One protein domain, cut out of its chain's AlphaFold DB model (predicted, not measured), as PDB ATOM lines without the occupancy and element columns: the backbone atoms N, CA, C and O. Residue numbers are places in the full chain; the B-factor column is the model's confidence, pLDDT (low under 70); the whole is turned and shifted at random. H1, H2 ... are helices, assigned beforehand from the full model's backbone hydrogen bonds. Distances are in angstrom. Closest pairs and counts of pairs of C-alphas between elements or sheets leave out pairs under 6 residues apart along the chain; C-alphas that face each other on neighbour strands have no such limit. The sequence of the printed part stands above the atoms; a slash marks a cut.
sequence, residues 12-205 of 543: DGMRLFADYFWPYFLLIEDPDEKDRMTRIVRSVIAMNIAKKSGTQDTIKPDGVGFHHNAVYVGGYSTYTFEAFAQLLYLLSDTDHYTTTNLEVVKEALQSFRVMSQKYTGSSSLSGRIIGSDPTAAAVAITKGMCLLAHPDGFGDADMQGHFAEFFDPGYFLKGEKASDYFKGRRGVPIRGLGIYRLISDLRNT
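Overview. This is residues 12 to 205 of the 543 residues of an uncharacterized protein of Candidatus Latescibacteria bacterium (UniProt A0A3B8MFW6). Four helices, H3, H4, H6 and H7, make an up-and-down bundle, each running against the one before it in the chain, with H3 and H6 side by side at its core. H1 packs on H3 with residues 12 to 18, H2 folds back after H1 at one end of the longest axis, and H9 and H10 cross H6 over different parts of it. The printed part has 194 residues with ten named helices, H1 to H10 in order, and no named strand; the class is all helix. It is compact, with a radius of gyration of the C-alphas of 16.0 A and spans of 49 by 42 by 28 A.

Arrangement. Start at H1, residues 12 to 26; it and H2, residues 31 to 48, form a helical hairpin and only just touch, with 3 pairs of C-alphas within 8 A, the closest being Phe 25 and Met 37 at 6.9 A. With residues 12 to 18 alone H1 touches H3, residues 76 to 90, closest at C-alphas Arg 15 and Thr 80, 5.8 A. H3 forms a hairpin with H4, residues 99 to 115, closest at C-alphas Phe 81 and Val 105, 6.4 A, at a steep tilt of 36 degrees, only just past shallow. H5, residues 123 to 126, touches no helix. Look next at the hub, H6, residues 135 to 149: it touches H3, closest at C-alphas Glu 82 and Gly 144, 4.5 A, the same way at a shallow tilt of 24 degrees. H4 touches H6 with residues 106 to 112 alone, closest at C-alphas Leu 109 and Ile 141, 6.2 A. H7, residues 157 to 166, forms a hairpin with H6, closest at C-alphas Ala 149 and Gln 160, 4.6 A. H8, residues 169 to 172, is close to H6 but not clearly touching, closest at C-alphas Val 139 and Phe 172, 7.6 A. H9, residues 175 to 183, touches H6 at a steep tilt of 53 degrees, closest at C-alphas Ala 136 and Asp 180, 6.7 A. H10, residues 193 to 203, touches H6 at a steep tilt of 65 degrees, closest at C-alphas Cys 146 and Ile 199, 6.5 A. In H2, H3, H4, H6, H7 and H10 every O i to N i+4 pair is within hydrogen-bond range; H1 has 9 of 11, H9 has 1 of 5 beside 5 of 6 O i to N i+3 pairs, and H5 and H8 are too short for such a pair.

Along the chain. Find C-alpha 12 at (110.634, 117.925, 156.853); from there H1 runs 20.9 A to C-alpha 26. H2 runs 25.4 A, H3 21.3 A, H4 24.4 A and H6 20.4 A; H10 ends at C-alpha 203, (120.133, 104.000, 130.675).

Size, cuts and confidence. The C-alphas farthest apart are Asp 32 and Gly 131, 49.6 A. The printed part has no cut; the link from H2 to H3, residues 49 to 75, is long. The mean pLDDT of the printed part is 92.0, and residues 186 to 190 are under 70.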
ATOM      1  N   ASP A  12     110.142 116.598 157.242       91.31
ATOM      2  CA  ASP A  12     110.634 117.925 156.853       91.31
ATOM      3  C   ASP A  12     112.022 118.236 157.426       91.31
ATOM      4  O   ASP A  12     112.860 118.811 156.731       91.31
ATOM      5  N   GLY A  13     112.293 117.836 158.667       93.19
ATOM      6  CA  GLY A  13     113.589 118.009 159.311       93.19
ATOM      7  C   GLY A  13     114.696 117.281 158.556       93.19
ATOM      8  O   GLY A  13     115.734 117.875 158.284       93.19
ATOM      9  N   MET A  14     114.455 116.040 158.133       92.94
ATOM     10  CA  MET A  14     115.424 115.268 157.347       92.94
ATOM     11  C   MET A  14     115.678 115.853 155.962       92.94
ATOM     12  O   MET A  14     116.813 115.893 155.492       92.94
ATOM     13  N   ARG A  15     114.628 116.367 155.327       90.81
ATOM     14  CA  ARG A  15     114.733 117.113 154.075       90.81
ATOM     15  C   ARG A  15     115.594 118.372 154.234       90.81
ATOM     16  O   ARG A  15     116.485 118.622 153.428       90.81
ATOM     17  N   LEU A  16     115.376 119.157 155.289       89.62
ATOM     18  CA  LEU A  16     116.199 120.337 155.580       89.62
ATOM     19  C   LEU A  16     117.635 119.969 155.973       89.62
ATOM     20  O   LEU A  16     118.562 120.690 155.609       89.62
ATOM     21  N   PHE A  17     117.828 118.852 156.675       91.31
ATOM     22  CA  PHE A  17     119.150 118.330 157.007       91.31
ATOM     23  C   PHE A  17     119.945 118.014 155.737       91.31
ATOM     24  O   PHE A  17     121.072 118.482 155.589       91.31
ATOM     25  N   ALA A  18     119.336 117.309 154.779       89.06
ATOM     26  CA  ALA A  18     119.961 117.082 153.484       89.06
ATOM     27  C   ALA A  18     120.282 118.416 152.781       89.06
ATOM     28  O   ALA A  18     121.422 118.624 152.393       89.06
ATOM     29  N   ASP A  19     119.316 119.335 152.655       85.19
ATOM     30  CA  ASP A  19     119.445 120.583 151.863       85.19
ATOM     31  C   ASP A  19     120.442 121.601 152.433       85.19
ATOM     32  O   ASP A  19     121.162 122.240 151.672       85.19
ATOM     33  N   TYR A  20     120.506 121.756 153.757       86.38
ATOM     34  CA  TYR A  20     121.281 122.831 154.389       86.38
ATOM     35  C   TYR A  20     122.439 122.329 155.241       86.38
ATOM     36  O   TYR A  20     123.532 122.892 155.178       86.38
ATOM     37  N   PHE A  21     122.222 121.278 156.035       89.12
ATOM     38  CA  PHE A  21     123.270 120.787 156.925       89.12
ATOM     39  C   PHE A  21     124.356 120.050 156.144       89.12
ATOM     40  O   PHE A  21     125.534 120.251 156.419       89.12
ATOM     41  N   TRP A  22     123.992 119.242 155.145       88.00
ATOM     42  CA  TRP A  22     124.983 118.492 154.376       88.00
ATOM     43  C   TRP A  22     125.989 119.391 153.630       88.00
ATOM     44  O   TRP A  22     127.190 119.182 153.808       88.00
ATOM     45  N   PRO A  23     125.583 120.432 152.869       87.81
ATOM     46  CA  PRO A  23     126.546 121.355 152.267       87.81
ATOM     47  C   PRO A  23     127.425 122.060 153.302       87.81
ATOM     48  O   PRO A  23     128.624 122.184 153.086       87.81
ATOM     49  N   TYR A  24     126.854 122.473 154.439       89.50
ATOM     50  CA  TYR A  24     127.632 123.050 155.537       89.50
ATOM     51  C   TYR A  24     128.682 122.062 156.062       89.50
ATOM     52  O   TYR A  24     129.851 122.416 156.166       89.50
ATOM     53  N   PHE A  25     128.293 120.810 156.313       91.25
ATOM     54  CA  PHE A  25     129.202 119.759 156.758       91.25
ATOM     55  C   PHE A  25     130.377 119.565 155.793       91.25
ATOM     56  O   PHE A  25     131.508 119.368 156.238       91.25
ATOM     57  N   LEU A  26     130.140 119.639 154.480       90.31
ATOM     58  CA  LEU A  26     131.193 119.520 153.468       90.31
ATOM     59  C   LEU A  26     132.192 120.688 153.479       90.31
ATOM     60  O   LEU A  26     133.333 120.478 153.081       90.31
ATOM     61  N   LEU A  27     131.795 121.870 153.959       94.19
ATOM     62  CA  LEU A  27     132.628 123.080 154.007       94.19
ATOM     63  C   LEU A  27     133.473 123.213 155.285       94.19
ATOM     64  O   LEU A  27     134.226 124.171 155.419       94.19
ATOM     65  N   ILE A  28     133.348 122.284 156.237       95.62
ATOM     66  CA  ILE A  28     134.145 122.300 157.469       95.62
ATOM     67  C   ILE A  28     135.587 121.892 157.157       95.62
ATOM     68  O   ILE A  28     135.830 120.758 156.734       95.62
ATOM     69  N   GLU A  29     136.525 122.802 157.422       96.25
ATOM     70  CA  GLU A  29     137.971 122.590 157.260       96.25
ATOM     71  C   GLU A  29     138.675 122.227 158.578       96.25
ATOM     72  O   GLU A  29     139.681 121.520 158.555       96.25
ATOM     73  N   ASP A  30     138.147 122.677 159.724       97.62
ATOM     74  CA  ASP A  30     138.710 122.370 161.042       97.62
ATOM     75  C   ASP A  30     138.554 120.868 161.367       97.62
ATOM     76  O   ASP A  30     137.423 120.368 161.398       97.62
ATOM     77  N   PRO A  31     139.648 120.117 161.606       95.94
ATOM     78  CA  PRO A  31     139.581 118.665 161.787       95.94
ATOM     79  C   PRO A  31     138.764 118.218 163.006       95.94
ATOM     80  O   PRO A  31     138.050 117.215 162.925       95.94
ATOM     81  N   ASP A  32     138.830 118.957 164.115       96.69
ATOM     82  CA  ASP A  32     138.126 118.611 165.354       96.69
ATOM     83  C   ASP A  32     136.618 118.851 165.214       96.69
ATOM     84  O   ASP A  32     135.785 118.038 165.637       96.69
ATOM     85  N   GLU A  33     136.237 119.957 164.577       95.38
ATOM     86  CA  GLU A  33     134.861 120.214 164.184       95.38
ATOM     87  C   GLU A  33     134.361 119.188 163.165       95.38
ATOM     88  O   GLU A  33     133.230 118.707 163.303       95.38
ATOM     89  N   LYS A  34     135.192 118.793 162.194       95.44
ATOM     90  CA  LYS A  34     134.832 117.780 161.199       95.44
ATOM     91  C   LYS A  34     134.542 116.439 161.862       95.44
ATOM     92  O   LYS A  34     133.493 115.862 161.585       95.44
ATOM     93  N   ASP A  35     135.396 115.967 162.773       94.56
ATOM     94  CA  ASP A  35     135.154 114.734 163.536       94.56
ATOM     95  C   ASP A  35     133.862 114.818 164.363       94.56
ATOM     96  O   ASP A  35     133.014 113.916 164.323       94.56
ATOM     97  N   ARG A  36     133.665 115.934 165.078       93.50
ATOM     98  CA  ARG A  36     132.451 116.160 165.874       93.50
ATOM     99  C   ARG A  36     131.196 116.107 165.004       93.50
ATOM    100  O   ARG A  36     130.226 115.444 165.374       93.50
ATOM    101  N   MET A  37     131.203 116.781 163.856       94.19
ATOM    102  CA  MET A  37     130.056 116.801 162.949       94.19
ATOM    103  C   MET A  37     129.845 115.458 162.252       94.19
ATOM    104  O   MET A  37     128.699 115.048 162.093       94.19
ATOM    105  N   THR A  38     130.905 114.714 161.935       94.00
ATOM    106  CA  THR A  38     130.797 113.343 161.416       94.00
ATOM    107  C   THR A  38     130.048 112.437 162.393       94.00
ATOM    108  O   THR A  38     129.138 111.710 161.995       94.00
ATOM    109  N   ARG A  39     130.342 112.518 163.699       92.62
ATOM    110  CA  ARG A  39     129.595 111.763 164.725       92.62
ATOM    111  C   ARG A  39     128.110 112.140 164.774       92.62
ATOM    112  O   ARG A  39     127.264 111.261 164.964       92.62
ATOM    113  N   ILE A  40     127.782 113.414 164.555       92.12
ATOM    114  CA  ILE A  40     126.392 113.881 164.457       92.12
ATOM    115  C   ILE A  40     125.722 113.329 163.198       92.12
ATOM    116  O   ILE A  40     124.631 112.775 163.307       92.12
ATOM    117  N   VAL A  41     126.374 113.401 162.032       92.75
ATOM    118  CA  VAL A  41     125.863 112.823 160.775       92.75
ATOM    119  C   VAL A  41     125.535 111.348 160.967       92.75
ATOM    120  O   VAL A  41     124.410 110.940 160.693       92.75
ATOM    121  N   ARG A  42     126.467 110.559 161.516       93.44
ATOM    122  CA  ARG A  42     126.247 109.128 161.786       93.44
ATOM    123  C   ARG A  42     125.037 108.893 162.687       93.44
ATOM    124  O   ARG A  42     124.219 108.027 162.395       93.44
ATOM    125  N   SER A  43     124.896 109.690 163.746       93.25
ATOM    126  CA  SER A  43     123.771 109.584 164.684       93.25
ATOM    127  C   SER A  43     122.437 109.939 164.020       93.25
ATOM    128  O   SER A  43     121.453 109.225 164.199       93.25
ATOM    129  N   VAL A  44     122.404 110.990 163.194       94.69
ATOM    130  CA  VAL A  44     121.213 111.400 162.434       94.69
ATOM    131  C   VAL A  44     120.826 110.342 161.399       94.69
ATOM    132  O   VAL A  44     119.648 110.003 161.305       94.69
ATOM    133  N   ILE A  45     121.787 109.791 160.651       95.56
ATOM    134  CA  ILE A  45     121.540 108.734 159.659       95.56
ATOM    135  C   ILE A  45     120.996 107.476 160.340       95.56
ATOM    136  O   ILE A  45     119.931 106.990 159.955       95.56
ATOM    137  N   ALA A  46     121.674 106.995 161.387       94.31
ATOM    138  CA  ALA A  46     121.263 105.808 162.130       94.31
ATOM    139  C   ALA A  46     119.866 105.967 162.748       94.31
ATOM    140  O   ALA A  46     119.048 105.053 162.665       94.31
ATOM    141  N   MET A  47     119.574 107.139 163.323       93.38
ATOM    142  CA  MET A  47     118.284 107.418 163.946       93.38
ATOM    143  C   MET A  47     117.161 107.550 162.916       93.38
ATOM    144  O   MET A  47     116.070 107.035 163.146       93.38
ATOM    145  N   ASN A  48     117.364 108.252 161.801       95.75
ATOM    146  CA  ASN A  48     116.249 108.679 160.949       95.75
ATOM    147  C   ASN A  48     116.017 107.801 159.718       95.75
ATOM    148  O   ASN A  48     114.864 107.647 159.310       95.75
ATOM    149  N   ILE A  49     117.058 107.172 159.166       97.31
ATOM    150  CA  ILE A  49     116.920 106.202 158.069       97.31
ATOM    151  C   ILE A  49     116.654 104.813 158.667       97.31
ATOM    152  O   ILE A  49     117.431 103.872 158.520       97.31
ATOM    153  N   ALA A  50     115.562 104.703 159.417       96.69
ATOM    154  CA  ALA A  50     115.195 103.512 160.173       96.69
ATOM    155  C   ALA A  50     113.672 103.322 160.195       96.69
ATOM    156  O   ALA A  50     112.910 104.266 159.974       96.69
ATOM    157  N   LYS A  51     113.224 102.098 160.500       96.94
ATOM    158  CA  LYS A  51     111.805 101.796 160.740       96.94
ATOM    159  C   LYS A  51     111.333 102.469 162.030       96.94
ATOM    160  O   LYS A  51     111.995 102.378 163.061       96.94
ATOM    161  N   LYS A  52     110.167 103.115 161.981       95.81
ATOM    162  CA  LYS A  52     109.595 103.909 163.076       95.81
ATOM    163  C   LYS A  52     108.303 103.306 163.599       95.81
ATOM    164  O   LYS A  52     107.408 102.951 162.834       95.81
ATOM    165  N   SER A  53     108.199 103.203 164.920       93.06
ATOM    166  CA  SER A  53     107.027 102.664 165.608       93.06
ATOM    167  C   SER A  53     105.878 103.671 165.694       93.06
ATOM    168  O   SER A  53     106.066 104.881 165.556       93.06
ATOM    169  N   GLY A  54     104.672 103.166 165.971       94.25
ATOM    170  CA  GLY A  54     103.484 103.995 166.193       94.25
ATOM    171  C   GLY A  54     103.235 104.985 165.053       94.25
ATOM    172  O   GLY A  54     103.400 104.650 163.878       94.25
ATOM    173  N   THR A  55     102.875 106.222 165.390       94.25
ATOM    174  CA  THR A  55     102.594 107.282 164.412       94.25
ATOM    175  C   THR A  55     103.792 108.187 164.104       94.25
ATOM    176  O   THR A  55     103.683 109.023 163.220       94.25
ATOM    177  N   GLN A  56     104.958 107.977 164.723       94.06
ATOM    178  CA  GLN A  56     106.156 108.808 164.524       94.06
ATOM    179  C   GLN A  56     106.670 108.781 163.072       94.06
ATOM    180  O   GLN A  56     106.882 107.702 162.526       94.06
ATOM    181  N   ASP A  57     106.920 109.932 162.450       93.56
ATOM    182  CA  ASP A  57     107.614 110.016 161.151       93.56
ATOM    183  C   ASP A  57     108.926 109.196 161.159       93.56
ATOM    184  O   ASP A  57     109.594 109.119 162.185       93.56
ATOM    185  N   THR A  58     109.379 108.546 160.086       94.25
ATOM    186  CA  THR A  58     108.975 108.667 158.678       94.25
ATOM    187  C   THR A  58     108.625 107.302 158.076       94.25
ATOM    188  O   THR A  58     107.475 107.085 157.710       94.25
ATOM    189  N   ILE A  59     109.579 106.367 157.972       98.00
ATOM    190  CA  ILE A  59     109.358 105.059 157.328       98.00
ATOM    191  C   ILE A  59     108.838 104.050 158.349       98.00
ATOM    192  O   ILE A  59     109.407 103.892 159.427       98.00
ATOM    193  N   LYS A  60     107.764 103.344 158.011       98.19
ATOM    194  CA  LYS A  60     107.128 102.340 158.869       98.19
ATOM    195  C   LYS A  60     107.644 100.927 158.621       98.19
ATOM    196  O   LYS A  60     108.270 100.679 157.594       98.19
ATOM    197  N   PRO A  61     107.378  99.981 159.544       97.38
ATOM    198  CA  PRO A  61     107.776  98.590 159.384       97.38
ATOM    199  C   PRO A  61     107.315  97.894 158.106       97.38
ATOM    200  O   PRO A  61     107.948  96.911 157.740       97.38
ATOM    201  N   ASP A  62     106.250  98.385 157.466       96.69
ATOM    202  CA  ASP A  62     105.713  97.911 156.187       96.69
ATOM    203  C   ASP A  62     106.100  98.817 154.996       96.69
ATOM    204  O   ASP A  62     105.468  98.749 153.939       96.69
ATOM    205  N   GLY A  63     107.094  99.696 155.157       97.56
ATOM    206  CA  GLY A  63     107.593 100.607 154.124       97.56
ATOM    207  C   GLY A  63     106.716 101.836 153.866       97.56
ATOM    208  O   GLY A  63     107.068 102.676 153.038       97.56
ATOM    209  N   VAL A  64     105.579 101.986 154.555       98.00
ATOM    210  CA  VAL A  64     104.727 103.172 154.398       98.00
ATOM    211  C   VAL A  64     105.457 104.412 154.907       98.00
ATOM    212  O   VAL A  64     106.098 104.397 155.955       98.00
ATOM    213  N   GLY A  65     105.347 105.505 154.158       97.25
ATOM    214  CA  GLY A  65     105.896 106.799 154.530       97.25
ATOM    215  C   GLY A  65     104.888 107.664 155.267       97.25
ATOM    216  O   GLY A  65     103.765 107.837 154.794       97.25
ATOM    217  N   PHE A  66     105.293 108.207 156.412       97.38
ATOM    218  CA  PHE A  66     104.460 109.049 157.258       97.38
ATOM    219  C   PHE A  66     104.878 110.509 157.235       97.38
ATOM    220  O   PHE A  66     106.060 110.838 157.154       97.38
ATOM    221  N   HIS A  67     103.865 111.355 157.388       96.06
ATOM    222  CA  HIS A  67     103.984 112.700 157.918       96.06
ATOM    223  C   HIS A  67     102.681 113.076 158.627       96.06
ATOM    224  O   HIS A  67     101.621 112.542 158.302       96.06
ATOM    225  N   HIS A  68     102.728 113.987 159.603       95.06
ATOM    226  CA  HIS A  68     101.541 114.374 160.381       95.06
ATOM    227  C   HIS A  68     100.787 113.171 160.984       95.06
ATOM    228  O   HIS A  68      99.554 113.150 161.026       95.06
ATOM    229  N   ASN A  69     101.534 112.176 161.472       94.88
ATOM    230  CA  ASN A  69     101.013 110.976 162.129       94.88
ATOM    231  C   ASN A  69     100.222 109.994 161.239       94.88
ATOM    232  O   ASN A  69      99.605 109.079 161.783       94.88
ATOM    233  N   ALA A  70     100.250 110.118 159.906       95.56
ATOM    234  CA  ALA A  70      99.676 109.109 159.005       95.56
ATOM    235  C   ALA A  70     100.408 109.028 157.657       95.56
ATOM    236  O   ALA A  70     101.346 109.779 157.390       95.56
ATOM    237  N   VAL A  71      99.960 108.098 156.810       96.38
ATOM    238  CA  VAL A  71     100.440 107.905 155.436       96.38
ATOM    239  C   VAL A  71     100.355 109.184 154.592       96.38
ATOM    240  O   VAL A  71      99.370 109.921 154.677       96.38
ATOM    241  N   TYR A  72     101.379 109.430 153.764       94.94
ATOM    242  CA  TYR A  72     101.465 110.632 152.928       94.94
ATOM    243  C   TYR A  72     102.070 110.384 151.525       94.94
ATOM    244  O   TYR A  72     103.084 110.973 151.147       94.94
ATOM    245  N   VAL A  73     101.424 109.531 150.722       91.88
ATOM    246  CA  VAL A  73     101.917 109.064 149.405       91.88
ATOM    247  C   VAL A  73     102.137 110.209 148.407       91.88
ATOM    248  O   VAL A  73     103.163 110.237 147.735       91.88
ATOM    249  N   GLY A  74     101.229 111.183 148.325       84.56
ATOM    250  CA  GLY A  74     101.329 112.294 147.367       84.56
ATOM    251  C   GLY A  74     102.324 113.406 147.728       84.56
ATOM    252  O   GLY A  74     102.347 114.438 147.059       84.56
ATOM    253  N   GLY A  75     103.123 113.271 148.793       85.38
ATOM    254  CA  GLY A  75     103.955 114.382 149.258       85.38
ATOM    255  C   GLY A  75     105.063 113.997 150.229       85.38
ATOM    256  O   GLY A  75     105.921 113.193 149.905       85.38
ATOM    257  N   TYR A  76     105.078 114.636 151.399       90.81
ATOM    258  CA  TYR A  76     106.149 114.626 152.407       90.81
ATOM    259  C   TYR A  76     107.077 113.406 152.440       90.81
ATOM    260  O   TYR A  76     108.300 113.571 152.394       90.81
ATOM    261  N   SER A  77     106.524 112.195 152.517       92.31
ATOM    262  CA  SER A  77     107.344 110.999 152.635       92.31
ATOM    263  C   SER A  77     108.143 110.681 151.375       92.31
ATOM    264  O   SER A  77     109.300 110.305 151.506       92.31
ATOM    265  N   THR A  78     107.605 110.882 150.168       92.31
ATOM    266  CA  THR A  78     108.333 110.567 148.922       92.31
ATOM    267  C   THR A  78     109.552 111.462 148.741       92.31
ATOM    268  O   THR A  78     110.639 110.970 148.446       92.31
ATOM    269  N   TYR A  79     109.419 112.756 149.044       92.44
ATOM    270  CA  TYR A  79     110.549 113.694 149.062       92.44
ATOM    271  C   TYR A  79     111.577 113.360 150.150       92.44
ATOM    272  O   TYR A  79     112.760 113.651 150.004       92.44
ATOM    273  N   THR A  80     111.141 112.748 151.252       94.31
ATOM    274  CA  THR A  80     112.062 112.292 152.301       94.31
ATOM    275  C   THR A  80     112.791 111.017 151.885       94.31
ATOM    276  O   THR A  80     113.967 110.869 152.197       94.31
ATOM    277  N   PHE A  81     112.144 110.122 151.133       96.00
ATOM    278  CA  PHE A  81     112.802 108.939 150.571       96.00
ATOM    279  C   PHE A  81     113.892 109.338 149.574       96.00
ATOM    280  O   PHE A  81     114.985 108.784 149.622       96.00
ATOM    281  N   GLU A  82     113.628 110.342 148.731       94.62
ATOM    282  CA  GLU A  82     114.637 110.954 147.857       94.62
ATOM    283  C   GLU A  82     115.816 111.509 148.671       94.62
ATOM    284  O   GLU A  82     116.966 111.185 148.384       94.62
ATOM    285  N   ALA A  83     115.544 112.278 149.733       94.62
ATOM    286  CA  ALA A  83     116.588 112.813 150.608       94.62
ATOM    287  C   ALA A  83     117.417 111.705 151.287       94.62
ATOM    288  O   ALA A  83     118.637 111.821 151.385       94.62
ATOM    289  N   PHE A  84     116.782 110.613 151.724       96.12
ATOM    290  CA  PHE A  84     117.478 109.462 152.302       96.12
ATOM    291  C   PHE A  84     118.348 108.737 151.279       96.12
ATOM    292  O   PHE A  84     119.519 108.498 151.553       96.12
ATOM    293  N   ALA A  85     117.810 108.434 150.096       96.19
ATOM    294  CA  ALA A  85     118.569 107.812 149.016       96.19
ATOM    295  C   ALA A  85     119.770 108.674 148.604       96.19
ATOM    296  O   ALA A  85     120.855 108.153 148.372       96.19
ATOM    297  N   GLN A  86     119.599 109.995 148.586       93.38
ATOM    298  CA  GLN A  86     120.684 110.926 148.323       93.38
ATOM    299  C   GLN A  86     121.763 110.894 149.408       93.38
ATOM    300  O   GLN A  86     122.945 110.843 149.079       93.38
ATOM    301  N   LEU A  87     121.386 110.958 150.688       94.25
ATOM    302  CA  LEU A  87     122.361 110.885 151.777       94.25
ATOM    303  C   LEU A  87     123.131 109.565 151.730       94.25
ATOM    304  O   LEU A  87     124.344 109.571 151.890       94.25
ATOM    305  N   LEU A  88     122.449 108.453 151.448       95.94
ATOM    306  CA  LEU A  88     123.093 107.155 151.270       95.94
ATOM    307  C   LEU A  88     124.036 107.144 150.061       95.94
ATOM    308  O   LEU A  88     125.164 106.692 150.200       95.94
ATOM    309  N   TYR A  89     123.616 107.678 148.910       95.06
ATOM    310  CA  TYR A  89     124.468 107.796 147.719       95.06
ATOM    311  C   TYR A  89     125.751 108.582 148.009       95.06
ATOM    312  O   TYR A  89     126.833 108.166 147.624       95.06
ATOM    313  N   LEU A  90     125.652 109.695 148.739       92.25
ATOM    314  CA  LEU A  90     126.807 110.525 149.099       92.25
ATOM    315  C   LEU A  90     127.725 109.873 150.144       92.25
ATOM    316  O   LEU A  90     128.840 110.345 150.355       92.25
ATOM    317  N   LEU A  91     127.248 108.823 150.813       93.31
ATOM    318  CA  LEU A  91     127.955 108.093 151.860       93.31
ATOM    319  C   LEU A  91     128.402 106.694 151.415       93.31
ATOM    320  O   LEU A  91     128.974 105.997 152.250       93.31
ATOM    321  N   SER A  92     128.155 106.277 150.168       94.19
ATOM    322  CA  SER A  92     128.294 104.886 149.699       94.19
ATOM    323  C   SER A  92     129.654 104.254 150.019       94.19
ATOM    324  O   SER A  92     129.697 103.112 150.478       94.19
ATOM    325  N   ASP A  93     130.735 105.028 149.900       92.00
ATOM    326  CA  ASP A  93     132.122 104.599 150.148       92.00
ATOM    327  C   ASP A  93     132.610 104.834 151.595       92.00
ATOM    328  O   ASP A  93     133.812 104.893 151.866       92.00
ATOM    329  N   THR A  94     131.695 105.003 152.553       92.75
ATOM    330  CA  THR A  94     132.013 105.303 153.963       92.75
ATOM    331  C   THR A  94     131.425 104.272 154.933       92.75
ATOM    332  O   THR A  94     130.553 103.486 154.579       92.75
ATOM    333  N   ASP A  95     131.842 104.306 156.203       91.44
ATOM    334  CA  ASP A  95     131.269 103.499 157.297       91.44
ATOM    335  C   ASP A  95     130.150 104.239 158.073       91.44
ATOM    336  O   ASP A  95     129.813 103.900 159.216       91.44
ATOM    337  N   HIS A  96     129.613 105.320 157.496       92.88
ATOM    338  CA  HIS A  96     128.683 106.232 158.173       92.88
ATOM    339  C   HIS A  96     127.207 105.835 158.041       92.88
ATOM    340  O   HIS A  96     126.334 106.505 158.597       92.88
ATOM    341  N   TYR A  97     126.931 104.742 157.341       95.12
ATOM    342  CA  TYR A  97     125.619 104.125 157.207       95.12
ATOM    343  C   TYR A  97     125.725 102.621 157.493       95.12
ATOM    344  O   TYR A  97     126.807 102.066 157.665       95.12
ATOM    345  N   THR A  98     124.580 101.951 157.550       94.81
ATOM    346  CA  THR A  98     124.485 100.495 157.689       94.81
ATOM    347  C   THR A  98     123.677  99.906 156.542       94.81
ATOM    348  O   THR A  98     122.826 100.583 155.961       94.81
ATOM    349  N   THR A  99     123.854  98.613 156.264       94.50
ATOM    350  CA  THR A  99     122.999  97.885 155.312       94.50
ATOM    351  C   THR A  99     121.519  97.998 155.684       94.50
ATOM    352  O   THR A  99     120.672  98.125 154.808       94.50
ATOM    353  N   THR A 100     121.188  98.048 156.979       96.88
ATOM    354  CA  THR A 100     119.810  98.283 157.433       96.88
ATOM    355  C   THR A 100     119.268  99.632 156.964       96.88
ATOM    356  O   THR A 100     118.109  99.697 156.566       96.88
ATOM    357  N   ASN A 101     120.077 100.698 156.959       97.62
ATOM    358  CA  ASN A 101     119.629 101.991 156.436       97.62
ATOM    359  C   ASN A 101     119.289 101.896 154.941       97.62
ATOM    360  O   ASN A 101     118.252 102.410 154.524       97.62
ATOM    361  N   LEU A 102     120.115 101.199 154.154       97.56
ATOM    362  CA  LEU A 102     119.870 100.972 152.728       97.56
ATOM    363  C   LEU A 102     118.570 100.189 152.489       97.56
ATOM    364  O   LEU A 102     117.699 100.649 151.749       97.56
ATOM    365  N   GLU A 103     118.398  99.056 153.169       98.25
ATOM    366  CA  GLU A 103     117.217  98.196 153.015       98.25
ATOM    367  C   GLU A 103     115.911  98.908 153.401       98.25
ATOM    368  O   GLU A 103     114.887  98.741 152.739       98.25
ATOM    369  N   VAL A 104     115.945  99.779 154.413       98.38
ATOM    370  CA  VAL A 104     114.780 100.585 154.811       98.38
ATOM    371  C   VAL A 104     114.341 101.544 153.698       98.38
ATOM    372  O   VAL A 104     113.140 101.712 153.475       98.38
ATOM    373  N   VAL A 105     115.282 102.159 152.974       98.50
ATOM    374  CA  VAL A 105     114.955 103.052 151.848       98.50
ATOM    375  C   VAL A 105     114.459 102.252 150.644       98.50
ATOM    376  O   VAL A 105     113.453 102.634 150.044       98.50
ATOM    377  N   LYS A 106     115.093 101.114 150.330       98.50
ATOM    378  CA  LYS A 106     114.641 100.198 149.268       98.50
ATOM    379  C   LYS A 106     113.198  99.739 149.499       98.50
ATOM    380  O   LYS A 106     112.369  99.819 148.591       98.50
ATOM    381  N   GLU A 107     112.866  99.336 150.727       98.38
ATOM    382  CA  GLU A 107     111.510  98.923 151.107       98.38
ATOM    383  C   GLU A 107     110.496 100.067 150.962       98.38
ATOM    384  O   GLU A 107     109.384  99.853 150.473       98.38
ATOM    385  N   ALA A 108     110.873 101.292 151.329       98.44
ATOM    386  CA  ALA A 108     110.013 102.465 151.207       98.44
ATOM    387  C   ALA A 108     109.713 102.835 149.740       98.44
ATOM    388  O   ALA A 108     108.554 103.071 149.378       98.44
ATOM    389  N   LEU A 109     110.734 102.814 148.875       98.25
ATOM    390  CA  LEU A 109     110.594 103.023 147.429       98.25
ATOM    391  C   LEU A 109     109.708 101.939 146.792       98.25
ATOM    392  O   LEU A 109     108.803 102.248 146.013       98.25
ATOM    393  N   GLN A 110     109.901 100.675 147.181       97.44
ATOM    394  CA  GLN A 110     109.054  99.569 146.733       97.44
ATOM    395  C   GLN A 110     107.611  99.701 147.235       97.44
ATOM    396  O   GLN A 110     106.661  99.412 146.506       97.44
ATOM    397  N   SER A 111     107.419 100.160 148.474       97.62
ATOM    398  CA  SER A 111     106.086 100.371 149.027       97.62
ATOM    399  C   SER A 111     105.322 101.437 148.241       97.62
ATOM    400  O   SER A 111     104.132 101.254 147.996       97.62
ATOM    401  N   PHE A 112     105.979 102.506 147.776       97.31
ATOM    402  CA  PHE A 112     105.338 103.465 146.870       97.31
ATOM    403  C   PHE A 112     104.884 102.799 145.564       97.31
ATOM    404  O   PHE A 112     103.732 102.982 145.171       97.31
ATOM    405  N   ARG A 113     105.743 101.980 144.929       95.44
ATOM    406  CA  ARG A 113     105.378 101.234 143.710       95.44
ATOM    407  C   ARG A 113     104.145 100.368 143.927       95.44
ATOM    408  O   ARG A 113     103.315 100.301 143.039       95.44
ATOM    409  N   VAL A 114     103.991  99.735 145.092       95.81
ATOM    410  CA  VAL A 114     102.802  98.930 145.430       95.81
ATOM    411  C   VAL A 114     101.540  99.790 145.563       95.81
ATOM    412  O   VAL A 114     100.496  99.400 145.044       95.81
ATOM    413  N   MET A 115     101.638 100.937 146.244       97.06
ATOM    414  CA  MET A 115     100.497 101.794 146.610       97.06
ATOM    415  C   MET A 115     100.006 102.724 145.488       97.06
ATOM    416  O   MET A 115      98.975 103.379 145.649       97.06
ATOM    417  N   SER A 116     100.728 102.782 144.369       94.81
ATOM    418  CA  SER A 116     100.443 103.663 143.234       94.81
ATOM    419  C   SER A 116     100.327 102.861 141.942       94.81
ATOM    420  O   SER A 116     101.127 101.956 141.704       94.81
ATOM    421  N   GLN A 117      99.379 103.208 141.069       93.50
ATOM    422  CA  GLN A 117      99.387 102.698 139.702       93.50
ATOM    423  C   GLN A 117     100.282 103.582 138.833       93.50
ATOM    424  O   GLN A 117     100.016 104.772 138.656       93.50
ATOM    425  N   LYS A 118     101.376 102.983 138.357       90.81
ATOM    426  CA  LYS A 118     102.574 103.624 137.801       90.81
ATOM    427  C   LYS A 118     103.001 104.852 138.618       90.81
ATOM    428  O   LYS A 118     103.761 104.713 139.565       90.81
ATOM    429  N   TYR A 119     102.465 106.035 138.336       92.88
ATOM    430  CA  TYR A 119     102.855 107.282 139.007       92.88
ATOM    431  C   TYR A 119     101.833 107.824 140.007       92.88
ATOM    432  O   TYR A 119     102.175 108.710 140.785       92.88
ATOM    433  N   THR A 120     100.598 107.312 140.008       92.38
ATOM    434  CA  THR A 120      99.478 107.922 140.743       92.38
ATOM    435  C   THR A 120      98.939 106.983 141.814       92.38
ATOM    436  O   THR A 120      98.572 105.850 141.512       92.38
ATOM    437  N   GLY A 121      98.862 107.455 143.055       93.44
ATOM    438  CA  GLY A 121      98.136 106.790 144.140       93.44
ATOM    439  C   GLY A 121      96.790 107.464 144.405       93.44
ATOM    440  O   GLY A 121      96.526 108.547 143.888       93.44
ATOM    441  N   SER A 122      95.953 106.844 145.238       95.56
ATOM    442  CA  SER A 122      94.688 107.446 145.688       95.56
ATOM    443  C   SER A 122      94.919 108.767 146.424       95.56
ATOM    444  O   SER A 122      95.739 108.835 147.345       95.56
ATOM    445  N   SER A 123      94.133 109.793 146.091       95.56
ATOM    446  CA  SER A 123      94.083 111.074 146.806       95.56
ATOM    447  C   SER A 123      93.805 110.891 148.299       95.56
ATOM    448  O   SER A 123      94.316 111.654 149.122       95.56
ATOM    449  N   SER A 124      93.090 109.830 148.684       95.44
ATOM    450  CA  SER A 124      92.875 109.500 150.092       95.44
ATOM    451  C   SER A 124      94.209 109.321 150.845       95.44
ATOM    452  O   SER A 124      94.375 109.809 151.959       95.44
ATOM    453  N   LEU A 125      95.245 108.767 150.218       96.19
ATOM    454  CA  LEU A 125      96.553 108.525 150.841       96.19
ATOM    455  C   LEU A 125      97.483 109.752 150.854       96.19
ATOM    456  O   LEU A 125      98.637 109.637 151.270       96.19
ATOM    457  N   SER A 126      97.009 110.914 150.401       94.50
ATOM    458  CA  SER A 126      97.833 112.110 150.159       94.50
ATOM    459  C   SER A 126      97.538 113.272 151.119       94.50
ATOM    460  O   SER A 126      97.949 114.415 150.892       94.50
ATOM    461  N   GLY A 127      96.839 112.988 152.223       94.31
ATOM    462  CA  GLY A 127      96.491 113.969 153.248       94.31
ATOM    463  C   GLY A 127      95.720 115.147 152.662       94.31
ATOM    464  O   GLY A 127      94.629 114.970 152.127       94.31
ATOM    465  N   ARG A 128      96.278 116.358 152.757       94.00
ATOM    466  CA  ARG A 128      95.660 117.567 152.181       94.00
ATOM    467  C   ARG A 128      96.084 117.883 150.745       94.00
ATOM    468  O   ARG A 128      95.574 118.835 150.161       94.00
ATOM    469  N   ILE A 129      97.058 117.151 150.203       91.06
ATOM    470  CA  ILE A 129      97.631 117.385 148.869       91.06
ATOM    471  C   ILE A 129      96.904 116.458 147.890       91.06
ATOM    472  O   ILE A 129      97.407 115.400 147.536       91.06
ATOM    473  N   ILE A 130      95.677 116.837 147.532       92.56
ATOM    474  CA  ILE A 130      94.810 116.085 146.612       92.56
ATOM    475  C   ILE A 130      94.550 116.885 145.335       92.56
ATOM    476  O   ILE A 130      94.718 118.109 145.339       92.56
ATOM    477  N   GLY A 131      94.146 116.204 144.258       79.75
ATOM    478  CA  GLY A 131      93.886 116.851 142.962       79.75
ATOM    479  C   GLY A 131      95.118 117.553 142.372       79.75
ATOM    480  O   GLY A 131      95.002 118.491 141.594       79.75
ATOM    481  N   SER A 132      96.324 117.170 142.799       71.06
ATOM    482  CA  SER A 132      97.584 117.719 142.293       71.06
ATOM    483  C   SER A 132      98.254 116.752 141.329       71.06
ATOM    484  O   SER A 132      98.121 115.542 141.494       71.06
ATOM    485  N   ASP A 133      99.052 117.280 140.396       80.06
ATOM    486  CA  ASP A 133      99.865 116.470 139.486       80.06
ATOM    487  C   ASP A 133     100.735 115.457 140.271       80.06
ATOM    488  O   ASP A 133     101.602 115.875 141.053       80.06
ATOM    489  N   PRO A 134     100.537 114.138 140.077       81.25
ATOM    490  CA  PRO A 134     101.294 113.107 140.784       81.25
ATOM    491  C   PRO A 134     102.770 113.051 140.362       81.25
ATOM    492  O   PRO A 134     103.583 112.422 141.046       81.25
ATOM    493  N   THR A 135     103.138 113.729 139.265       87.06
ATOM    494  CA  THR A 135     104.483 113.711 138.676       87.06
ATOM    495  C   THR A 135     105.563 114.013 139.710       87.06
ATOM    496  O   THR A 135     106.564 113.308 139.761       87.06
ATOM    497  N   ALA A 136     105.367 115.003 140.583       87.56
ATOM    498  CA  ALA A 136     106.406 115.428 141.519       87.56
ATOM    499  C   ALA A 136     106.814 114.331 142.519       87.56
ATOM    500  O   ALA A 136     108.004 114.132 142.770       87.56
ATOM    501  N   ALA A 137     105.837 113.601 143.067       90.38
ATOM    502  CA  ALA A 137     106.099 112.478 143.962       90.38
ATOM    503  C   ALA A 137     106.762 111.320 143.202       90.38
ATOM    504  O   ALA A 137     107.728 110.739 143.692       90.38
ATOM    505  N   ALA A 138     106.304 111.029 141.981       92.94
ATOM    506  CA  ALA A 138     106.903 109.999 141.138       92.94
ATOM    507  C   ALA A 138     108.359 110.326 140.754       92.94
ATOM    508  O   ALA A 138     109.206 109.441 140.801       92.94
ATOM    509  N   VAL A 139     108.681 111.590 140.454       92.12
ATOM    510  CA  VAL A 139     110.058 112.051 140.204       92.12
ATOM    511  C   VAL A 139     110.950 111.794 141.417       92.12
ATOM    512  O   VAL A 139     112.052 111.280 141.251       92.12
ATOM    513  N   ALA A 140     110.482 112.107 142.629       92.44
ATOM    514  CA  ALA A 140     111.241 111.869 143.857       92.44
ATOM    515  C   ALA A 140     111.570 110.378 144.050       92.44
ATOM    516  O   ALA A 140     112.708 110.012 144.342       92.44
ATOM    517  N   ILE A 141     110.586 109.509 143.806       95.25
ATOM    518  CA  ILE A 141     110.748 108.051 143.875       95.25
ATOM    519  C   ILE A 141     111.732 107.550 142.815       95.25
ATOM    520  O   ILE A 141     112.657 106.809 143.147       95.25
ATOM    521  N   THR A 142     111.598 108.004 141.567       94.94
ATOM    522  CA  THR A 142     112.527 107.664 140.484       94.94
ATOM    523  C   THR A 142     113.954 108.081 140.816       94.94
ATOM    524  O   THR A 142     114.887 107.309 140.606       94.94
ATOM    525  N   LYS A 143     114.148 109.298 141.334       94.25
ATOM    526  CA  LYS A 143     115.471 109.784 141.738       94.25
ATOM    527  C   LYS A 143     116.055 108.936 142.856       94.25
ATOM    528  O   LYS A 143     117.223 108.578 142.775       94.25
ATOM    529  N   GLY A 144     115.242 108.568 143.848       95.69
ATOM    530  CA  GLY A 144     115.658 107.658 144.908       95.69
ATOM    531  C   GLY A 144     116.155 106.316 144.364       95.69
ATOM    532  O   GLY A 144     117.245 105.884 144.721       95.69
ATOM    533  N   MET A 145     115.410 105.699 143.440       97.88
ATOM    534  CA  MET A 145     115.841 104.457 142.781       97.88
ATOM    535  C   MET A 145     117.119 104.662 141.962       97.88
ATOM    536  O   MET A 145     118.049 103.879 142.094       97.88
ATOM    537  N   CYS A 146     117.193 105.733 141.170       96.81
ATOM    538  CA  CYS A 146     118.357 106.075 140.349       96.81
ATOM    539  C   CYS A 146     119.634 106.214 141.192       96.81
ATOM    540  O   CYS A 146     120.653 105.617 140.862       96.81
ATOM    541  N   LEU A 147     119.565 106.950 142.305       96.25
ATOM    542  CA  LEU A 147     120.694 107.172 143.211       96.25
ATOM    543  C   LEU A 147     121.216 105.862 143.816       96.25
ATOM    544  O   LEU A 147     122.422 105.664 143.898       96.25
ATOM    545  N   LEU A 148     120.327 104.948 144.205       97.75
ATOM    546  CA  LEU A 148     120.733 103.653 144.758       97.75
ATOM    547  C   LEU A 148     121.176 102.650 143.674       97.75
ATOM    548  O   LEU A 148     122.041 101.816 143.922       97.75
ATOM    549  N   ALA A 149     120.617 102.747 142.469       98.06
ATOM    550  CA  ALA A 149     120.939 101.891 141.329       98.06
ATOM    551  C   ALA A 149     122.298 102.212 140.687       98.06
ATOM    552  O   ALA A 149     122.920 101.334 140.081       98.06
ATOM    553  N   HIS A 150     122.730 103.476 140.752       97.25
ATOM    554  CA  HIS A 150     123.901 103.956 140.025       97.25
ATOM    555  C   HIS A 150     125.208 103.327 140.549       97.25
ATOM    556  O   HIS A 150     125.387 103.256 141.769       97.25
ATOM    557  N   PRO A 151     126.149 102.923 139.669       94.19
ATOM    558  CA  PRO A 151     127.448 102.370 140.070       94.19
ATOM    559  C   PRO A 151     128.328 103.314 140.901       94.19
ATOM    560  O   PRO A 151     129.015 102.843 141.793       94.19
ATOM    561  N   ASP A 152     128.274 104.632 140.653       93.00
ATOM    562  CA  ASP A 152     128.942 105.645 141.507       93.00
ATOM    563  C   ASP A 152     128.416 105.650 142.962       93.00
ATOM    564  O   ASP A 152     129.019 106.268 143.831       93.00
ATOM    565  N   GLY A 153     127.266 105.014 143.219       90.88
ATOM    566  CA  GLY A 153     126.692 104.814 144.545       90.88
ATOM    567  C   GLY A 153     126.830 103.361 144.990       90.88
ATOM    568  O   GLY A 153     127.916 102.902 145.321       90.88
ATOM    569  N   PHE A 154     125.709 102.636 145.023       95.31
ATOM    570  CA  PHE A 154     125.670 101.243 145.489       95.31
ATOM    571  C   PHE A 154     125.655 100.208 144.364       95.31
ATOM    572  O   PHE A 154     125.930  99.039 144.626       95.31
ATOM    573  N   GLY A 155     125.278 100.592 143.139       96.12
ATOM    574  CA  GLY A 155     125.047  99.624 142.065       96.12
ATOM    575  C   GLY A 155     123.976  98.577 142.408       96.12
ATOM    576  O   GLY A 155     124.105  97.429 141.987       96.12
ATOM    577  N   ASP A 156     122.965  98.926 143.217       97.69
ATOM    578  CA  ASP A 156     122.000  97.954 143.753       97.69
ATOM    579  C   ASP A 156     121.111  97.368 142.643       97.69
ATOM    580  O   ASP A 156     120.388  98.093 141.954       97.69
ATOM    581  N   ALA A 157     121.158  96.042 142.480       96.81
ATOM    582  CA  ALA A 157     120.496  95.335 141.384       96.81
ATOM    583  C   ALA A 157     118.960  95.428 141.437       96.81
ATOM    584  O   ALA A 157     118.313  95.541 140.391       96.81
ATOM    585  N   ASP A 158     118.363  95.432 142.635       97.12
ATOM    586  CA  ASP A 158     116.911  95.584 142.775       97.12
ATOM    587  C   ASP A 158     116.493  96.986 142.324       97.12
ATOM    588  O   ASP A 158     115.525  97.154 141.580       97.12
ATOM    589  N   MET A 159     117.242  98.011 142.744       98.38
ATOM    590  CA  MET A 159     116.969  99.395 142.363       98.38
ATOM    591  C   MET A 159     117.227  99.651 140.880       98.38
ATOM    592  O   MET A 159     116.481 100.424 140.282       98.38
ATOM    593  N   GLN A 160     118.202  98.977 140.263       98.25
ATOM    594  CA  GLN A 160     118.388  98.984 138.809       98.25
ATOM    595  C   GLN A 160     117.137  98.458 138.101       98.25
ATOM    596  O   GLN A 160     116.555  99.168 137.277       98.25
ATOM    597  N   GLY A 161     116.665  97.263 138.469       97.88
ATOM    598  CA  GLY A 161     115.460  96.679 137.880       97.88
ATOM    599  C   GLY A 161     114.208  97.531 138.118       97.88
ATOM    600  O   GLY A 161     113.412  97.733 137.198       97.88
ATOM    601  N   HIS A 162     114.034  98.077 139.324       97.69
ATOM    602  CA  HIS A 162     112.919  98.973 139.649       97.69
ATOM    603  C   HIS A 162     112.977 100.279 138.858       97.69
ATOM    604  O   HIS A 162     111.956 100.712 138.332       97.69
ATOM    605  N   PHE A 163     114.155 100.896 138.739       97.94
ATOM    606  CA  PHE A 163     114.344 102.098 137.934       97.94
ATOM    607  C   PHE A 163     114.028 101.832 136.460       97.94
ATOM    608  O   PHE A 163     113.304 102.614 135.851       97.94
ATOM    609  N   ALA A 164     114.509 100.718 135.901       97.06
ATOM    610  CA  ALA A 164     114.260 100.349 134.510       97.06
ATOM    611  C   ALA A 164     112.777 100.047 134.219       97.06
ATOM    612  O   ALA A 164     112.309 100.326 133.117       97.06
ATOM    613  N   GLU A 165     112.022  99.520 135.188       95.38
ATOM    614  CA  GLU A 165     110.566  99.340 135.058       95.38
ATOM    615  C   GLU A 165     109.794 100.657 135.198       95.38
ATOM    616  O   GLU A 165     108.824 100.899 134.478       95.38
ATOM    617  N   PHE A 166     110.211 101.509 136.133       95.38
ATOM    618  CA  PHE A 166     109.440 102.674 136.546       95.38
ATOM    619  C   PHE A 166     109.736 103.923 135.708       95.38
ATOM    620  O   PHE A 166     108.843 104.739 135.484       95.38
ATOM    621  N   PHE A 167     110.977 104.113 135.248       95.62
ATOM    622  CA  PHE A 167     111.383 105.308 134.513       95.62
ATOM    623  C   PHE A 167     110.997 105.240 133.034       95.62
ATOM    624  O   PHE A 167     111.617 104.546 132.233       95.62
ATOM    625  N   ASP A 168     110.028 106.069 132.649       93.81
ATOM    626  CA  ASP A 168     109.657 106.286 131.253       93.81
ATOM    627  C   ASP A 168     110.094 107.686 130.777       93.81
ATOM    628  O   ASP A 168     109.523 108.692 131.224       93.81
ATOM    629  N   PRO A 169     111.068 107.802 129.853       92.88
ATOM    630  CA  PRO A 169     111.497 109.099 129.338       92.88
ATOM    631  C   PRO A 169     110.381 109.833 128.578       92.88
ATOM    632  O   PRO A 169     110.343 111.062 128.612       92.88
ATOM    633  N   GLY A 170     109.450 109.114 127.938       92.62
ATOM    634  CA  GLY A 170     108.311 109.706 127.235       92.62
ATOM    635  C   GLY A 170     107.324 110.399 128.177       92.62
ATOM    636  O   GLY A 170     106.691 111.386 127.793       92.62
ATOM    637  N   TYR A 171     107.246 109.933 129.426       91.12
ATOM    638  CA  TYR A 171     106.459 110.566 130.482       91.12
ATOM    639  C   TYR A 171     107.241 111.666 131.211       91.12
ATOM    640  O   TYR A 171     106.755 112.788 131.357       91.12
ATOM    641  N   PHE A 172     108.450 111.350 131.680       91.12
ATOM    642  CA  PHE A 172     109.202 112.194 132.608       91.12
ATOM    643  C   PHE A 172     109.981 113.330 131.944       91.12
ATOM    644  O   PHE A 172     110.176 114.373 132.565       91.12
ATOM    645  N   LEU A 173     110.440 113.149 130.703       88.19
ATOM    646  CA  LEU A 173     111.287 114.123 130.005       88.19
ATOM    647  C   LEU A 173     110.516 114.949 128.965       88.19
ATOM    648  O   LEU A 173     111.120 115.634 128.141       88.19
ATOM    649  N   LYS A 174     109.180 114.917 129.012       84.50
ATOM    650  CA  LYS A 174     108.308 115.660 128.099       84.50
ATOM    651  C   LYS A 174     107.757 116.926 128.760       84.50
ATOM    652  O   LYS A 174     107.164 116.874 129.835       84.50
ATOM    653  N   GLY A 175     107.900 118.061 128.073       81.81
ATOM    654  CA  GLY A 175     107.324 119.343 128.490       81.81
ATOM    655  C   GLY A 175     107.843 119.833 129.846       81.81
ATOM    656  O   GLY A 175     109.011 119.650 130.187       81.81
ATOM    657  N   GLU A 176     106.967 120.457 130.635       76.25
ATOM    658  CA  GLU A 176     107.334 121.077 131.916       76.25
ATOM    659  C   GLU A 176     107.760 120.067 132.993       76.25
ATOM    660  O   GLU A 176     108.533 120.424 133.886       76.25
ATOM    661  N   LYS A 177     107.348 118.795 132.867       77.50
ATOM    662  CA  LYS A 177     107.708 117.695 133.781       77.50
ATOM    663  C   LYS A 177     109.207 117.435 133.825       77.50
ATOM    664  O   LYS A 177     109.752 117.129 134.884       77.50
ATOM    665  N   ALA A 178     109.895 117.648 132.700       82.19
ATOM    666  CA  ALA A 178     111.346 117.550 132.656       82.19
ATOM    667  C   ALA A 178     111.982 118.512 133.667       82.19
ATOM    668  O   ALA A 178     112.968 118.158 134.304       82.19
ATOM    669  N   SER A 179     111.391 119.697 133.874       82.81
ATOM    670  CA  SER A 179     111.934 120.701 134.787       82.81
ATOM    671  C   SER A 179     111.888 120.288 136.261       82.81
ATOM    672  O   SER A 179     112.679 120.821 137.035       82.81
ATOM    673  N   ASP A 180     111.057 119.316 136.654       82.94
ATOM    674  CA  ASP A 180     111.005 118.816 138.035       82.94
ATOM    675  C   ASP A 180     112.267 118.024 138.414       82.94
ATOM    676  O   ASP A 180     112.719 118.083 139.564       82.94
ATOM    677  N   TYR A 181     112.916 117.361 137.447       85.12
ATOM    678  CA  TYR A 181     114.226 116.748 137.682       85.12
ATOM    679  C   TYR A 181     115.284 117.810 137.974       85.12
ATOM    680  O   TYR A 181     115.993 117.696 138.977       85.12
ATOM    681  N   PHE A 182     115.325 118.868 137.156       84.19
ATOM    682  CA  PHE A 182     116.274 119.973 137.289       84.19
ATOM    683  C   PHE A 182     116.046 120.804 138.558       84.19
ATOM    684  O   PHE A 182     116.983 121.033 139.320       84.19
ATOM    685  N   LYS A 183     114.815 121.276 138.784       80.69
ATOM    686  CA  LYS A 183     114.468 122.195 139.881       80.69
ATOM    687  C   LYS A 183     114.490 121.499 141.239       80.69
ATOM    688  O   LYS A 183     114.799 122.143 142.238       80.69
ATOM    689  N   GLY A 184     114.151 120.208 141.274       72.38
ATOM    690  CA  GLY A 184     113.913 119.480 142.515       72.38
ATOM    691  C   GLY A 184     112.783 120.095 143.350       72.38
ATOM    692  O   GLY A 184     111.968 120.888 142.870       72.38
ATOM    693  N   ARG A 185     112.733 119.733 144.631       73.50
ATOM    694  CA  ARG A 185     111.833 120.326 145.629       73.50
ATOM    695  C   ARG A 185     112.658 120.826 146.812       73.50
ATOM    696  O   ARG A 185     113.785 120.382 147.023       73.50
ATOM    697  N   ARG A 186     112.090 121.753 147.595       60.66
ATOM    698  CA  ARG A 186     112.688 122.212 148.862       60.66
ATOM    699  C   ARG A 186     113.103 120.995 149.687       60.66
ATOM    700  O   ARG A 186     112.290 120.082 149.827       60.66
ATOM    701  N   GLY A 187     114.309 120.975 150.241       58.19
ATOM    702  CA  GLY A 187     114.741 119.836 151.041       58.19
ATOM    703  C   GLY A 187     115.429 118.699 150.273       58.19
ATOM    704  O   GLY A 187     115.515 117.596 150.798       58.19
ATOM    705  N   VAL A 188     115.849 118.944 149.027       62.97
ATOM    706  CA  VAL A 188     116.597 117.989 148.192       62.97
ATOM    707  C   VAL A 188     117.777 118.712 147.515       62.97
ATOM    708  O   VAL A 188     117.516 119.595 146.691       62.97
ATOM    709  N   PRO A 189     119.045 118.375 147.832       54.88
ATOM    710  CA  PRO A 189     120.219 119.084 147.301       54.88
ATOM    711  C   PRO A 189     120.655 118.707 145.880       54.88
ATOM    712  O   PRO A 189     121.166 119.579 145.177       54.88
ATOM    713  N   ILE A 190     120.510 117.445 145.439       64.00
ATOM    714  CA  ILE A 190     120.929 117.060 144.075       64.00
ATOM    715  C   ILE A 190     119.884 117.577 143.081       64.00
ATOM    716  O   ILE A 190     118.837 116.978 142.824       64.00
ATOM    717  N   ARG A 191     120.194 118.754 142.544       74.19
ATOM    718  CA  ARG A 191     119.447 119.490 141.524       74.19
ATOM    719  C   ARG A 191     120.338 119.703 140.305       74.19
ATOM    720  O   ARG A 191     121.541 119.442 140.326       74.19
ATOM    721  N   GLY A 192     119.755 120.227 139.237       80.38
ATOM    722  CA  GLY A 192     120.509 120.580 138.044       80.38
ATOM    723  C   GLY A 192     120.875 119.375 137.178       80.38
ATOM    724  O   GLY A 192     120.169 118.370 137.148       80.38
ATOM    725  N   LEU A 193     121.973 119.488 136.431       87.62
ATOM    726  CA  LEU A 193     122.338 118.518 135.391       87.62
ATOM    727  C   LEU A 193     122.848 117.172 135.931       87.62
ATOM    728  O   LEU A 193     122.797 116.179 135.209       87.62
ATOM    729  N   GLY A 194     123.290 117.115 137.193       89.06
ATOM    730  CA  GLY A 194     123.878 115.910 137.787       89.06
ATOM    731  C   GLY A 194     122.947 114.698 137.742       89.06
ATOM    732  O   GLY A 194     123.361 113.626 137.317       89.06
ATOM    733  N   ILE A 195     121.664 114.873 138.074       90.19
ATOM    734  CA  ILE A 195     120.702 113.762 138.041       90.19
ATOM    735  C   ILE A 195     120.448 113.239 136.622       90.19
ATOM    736  O   ILE A 195     120.262 112.042 136.434       90.19
ATOM    737  N   TYR A 196     120.485 114.106 135.606       92.19
ATOM    738  CA  TYR A 196     120.333 113.668 134.217       92.19
ATOM    739  C   TYR A 196     121.536 112.866 133.743       92.19
ATOM    740  O   TYR A 196     121.347 111.931 132.972       92.19
ATOM    741  N   ARG A 197     122.745 113.198 134.220       93.56
ATOM    742  CA  ARG A 197     123.926 112.362 133.989       93.56
ATOM    743  C   ARG A 197     123.695 110.967 134.570       93.56
ATOM    744  O   ARG A 197     123.768 110.017 133.808       93.56
ATOM    745  N   LEU A 198     123.334 110.849 135.852       94.62
ATOM    746  CA  LEU A 198     123.113 109.540 136.492       94.62
ATOM    747  C   LEU A 198     122.039 108.709 135.768       94.62
ATOM    748  O   LEU A 198     122.207 107.515 135.532       94.62
ATOM    749  N   ILE A 199     120.939 109.351 135.361       94.19
ATOM    750  CA  ILE A 199     119.891 108.710 134.553       94.19
ATOM    751  C   ILE A 199     120.447 108.266 133.197       94.19
ATOM    752  O   ILE A 199     120.142 107.168 132.741       94.19
ATOM    753  N   SER A 200     121.230 109.115 132.530       95.00
ATOM    754  CA  SER A 200     121.837 108.801 131.235       95.00
ATOM    755  C   SER A 200     122.805 107.626 131.333       95.00
ATOM    756  O   SER A 200     122.755 106.739 130.487       95.00
ATOM    757  N   ASP A 201     123.654 107.611 132.358       95.62
ATOM    758  CA  ASP A 201     124.645 106.567 132.601       95.62
ATOM    759  C   ASP A 201     123.942 105.221 132.826       95.62
ATOM    760  O   ASP A 201     124.203 104.266 132.095       95.62
ATOM    761  N   LEU A 202     122.949 105.163 133.726       95.38
ATOM    762  CA  LEU A 202     122.148 103.954 133.962       95.38
ATOM    763  C   LEU A 202     121.409 103.470 132.711       95.38
ATOM    764  O   LEU A 202     121.379 102.275 132.433       95.38
ATOM    765  N   ARG A 203     120.833 104.376 131.917       93.38
ATOM    766  CA  ARG A 203     120.133 104.000 130.675       93.38
ATOM    767  C   ARG A 203     121.051 103.432 129.596       93.38
ATOM    768  O   ARG A 203     120.553 102.789 128.679       93.38
ATOM    769  N   ASN A 204     122.354 103.683 129.692       92.88
ATOM    770  CA  ASN A 204     123.366 103.124 128.799       92.88
ATOM    771  C   ASN A 204     123.942 101.794 129.317       92.88
ATOM    772  O   ASN A 204     124.850 101.244 128.695       92.88
ATOM    773  N   THR A 205     123.426 101.272 130.434       90.81
ATOM    774  CA  THR A 205     123.755  99.935 130.945       90.81
ATOM    775  C   THR A 205     122.669  98.924 130.581       90.81
ATOM    776  O   THR A 205     121.501  99.278 130.420       90.81
TER     777      THR A 205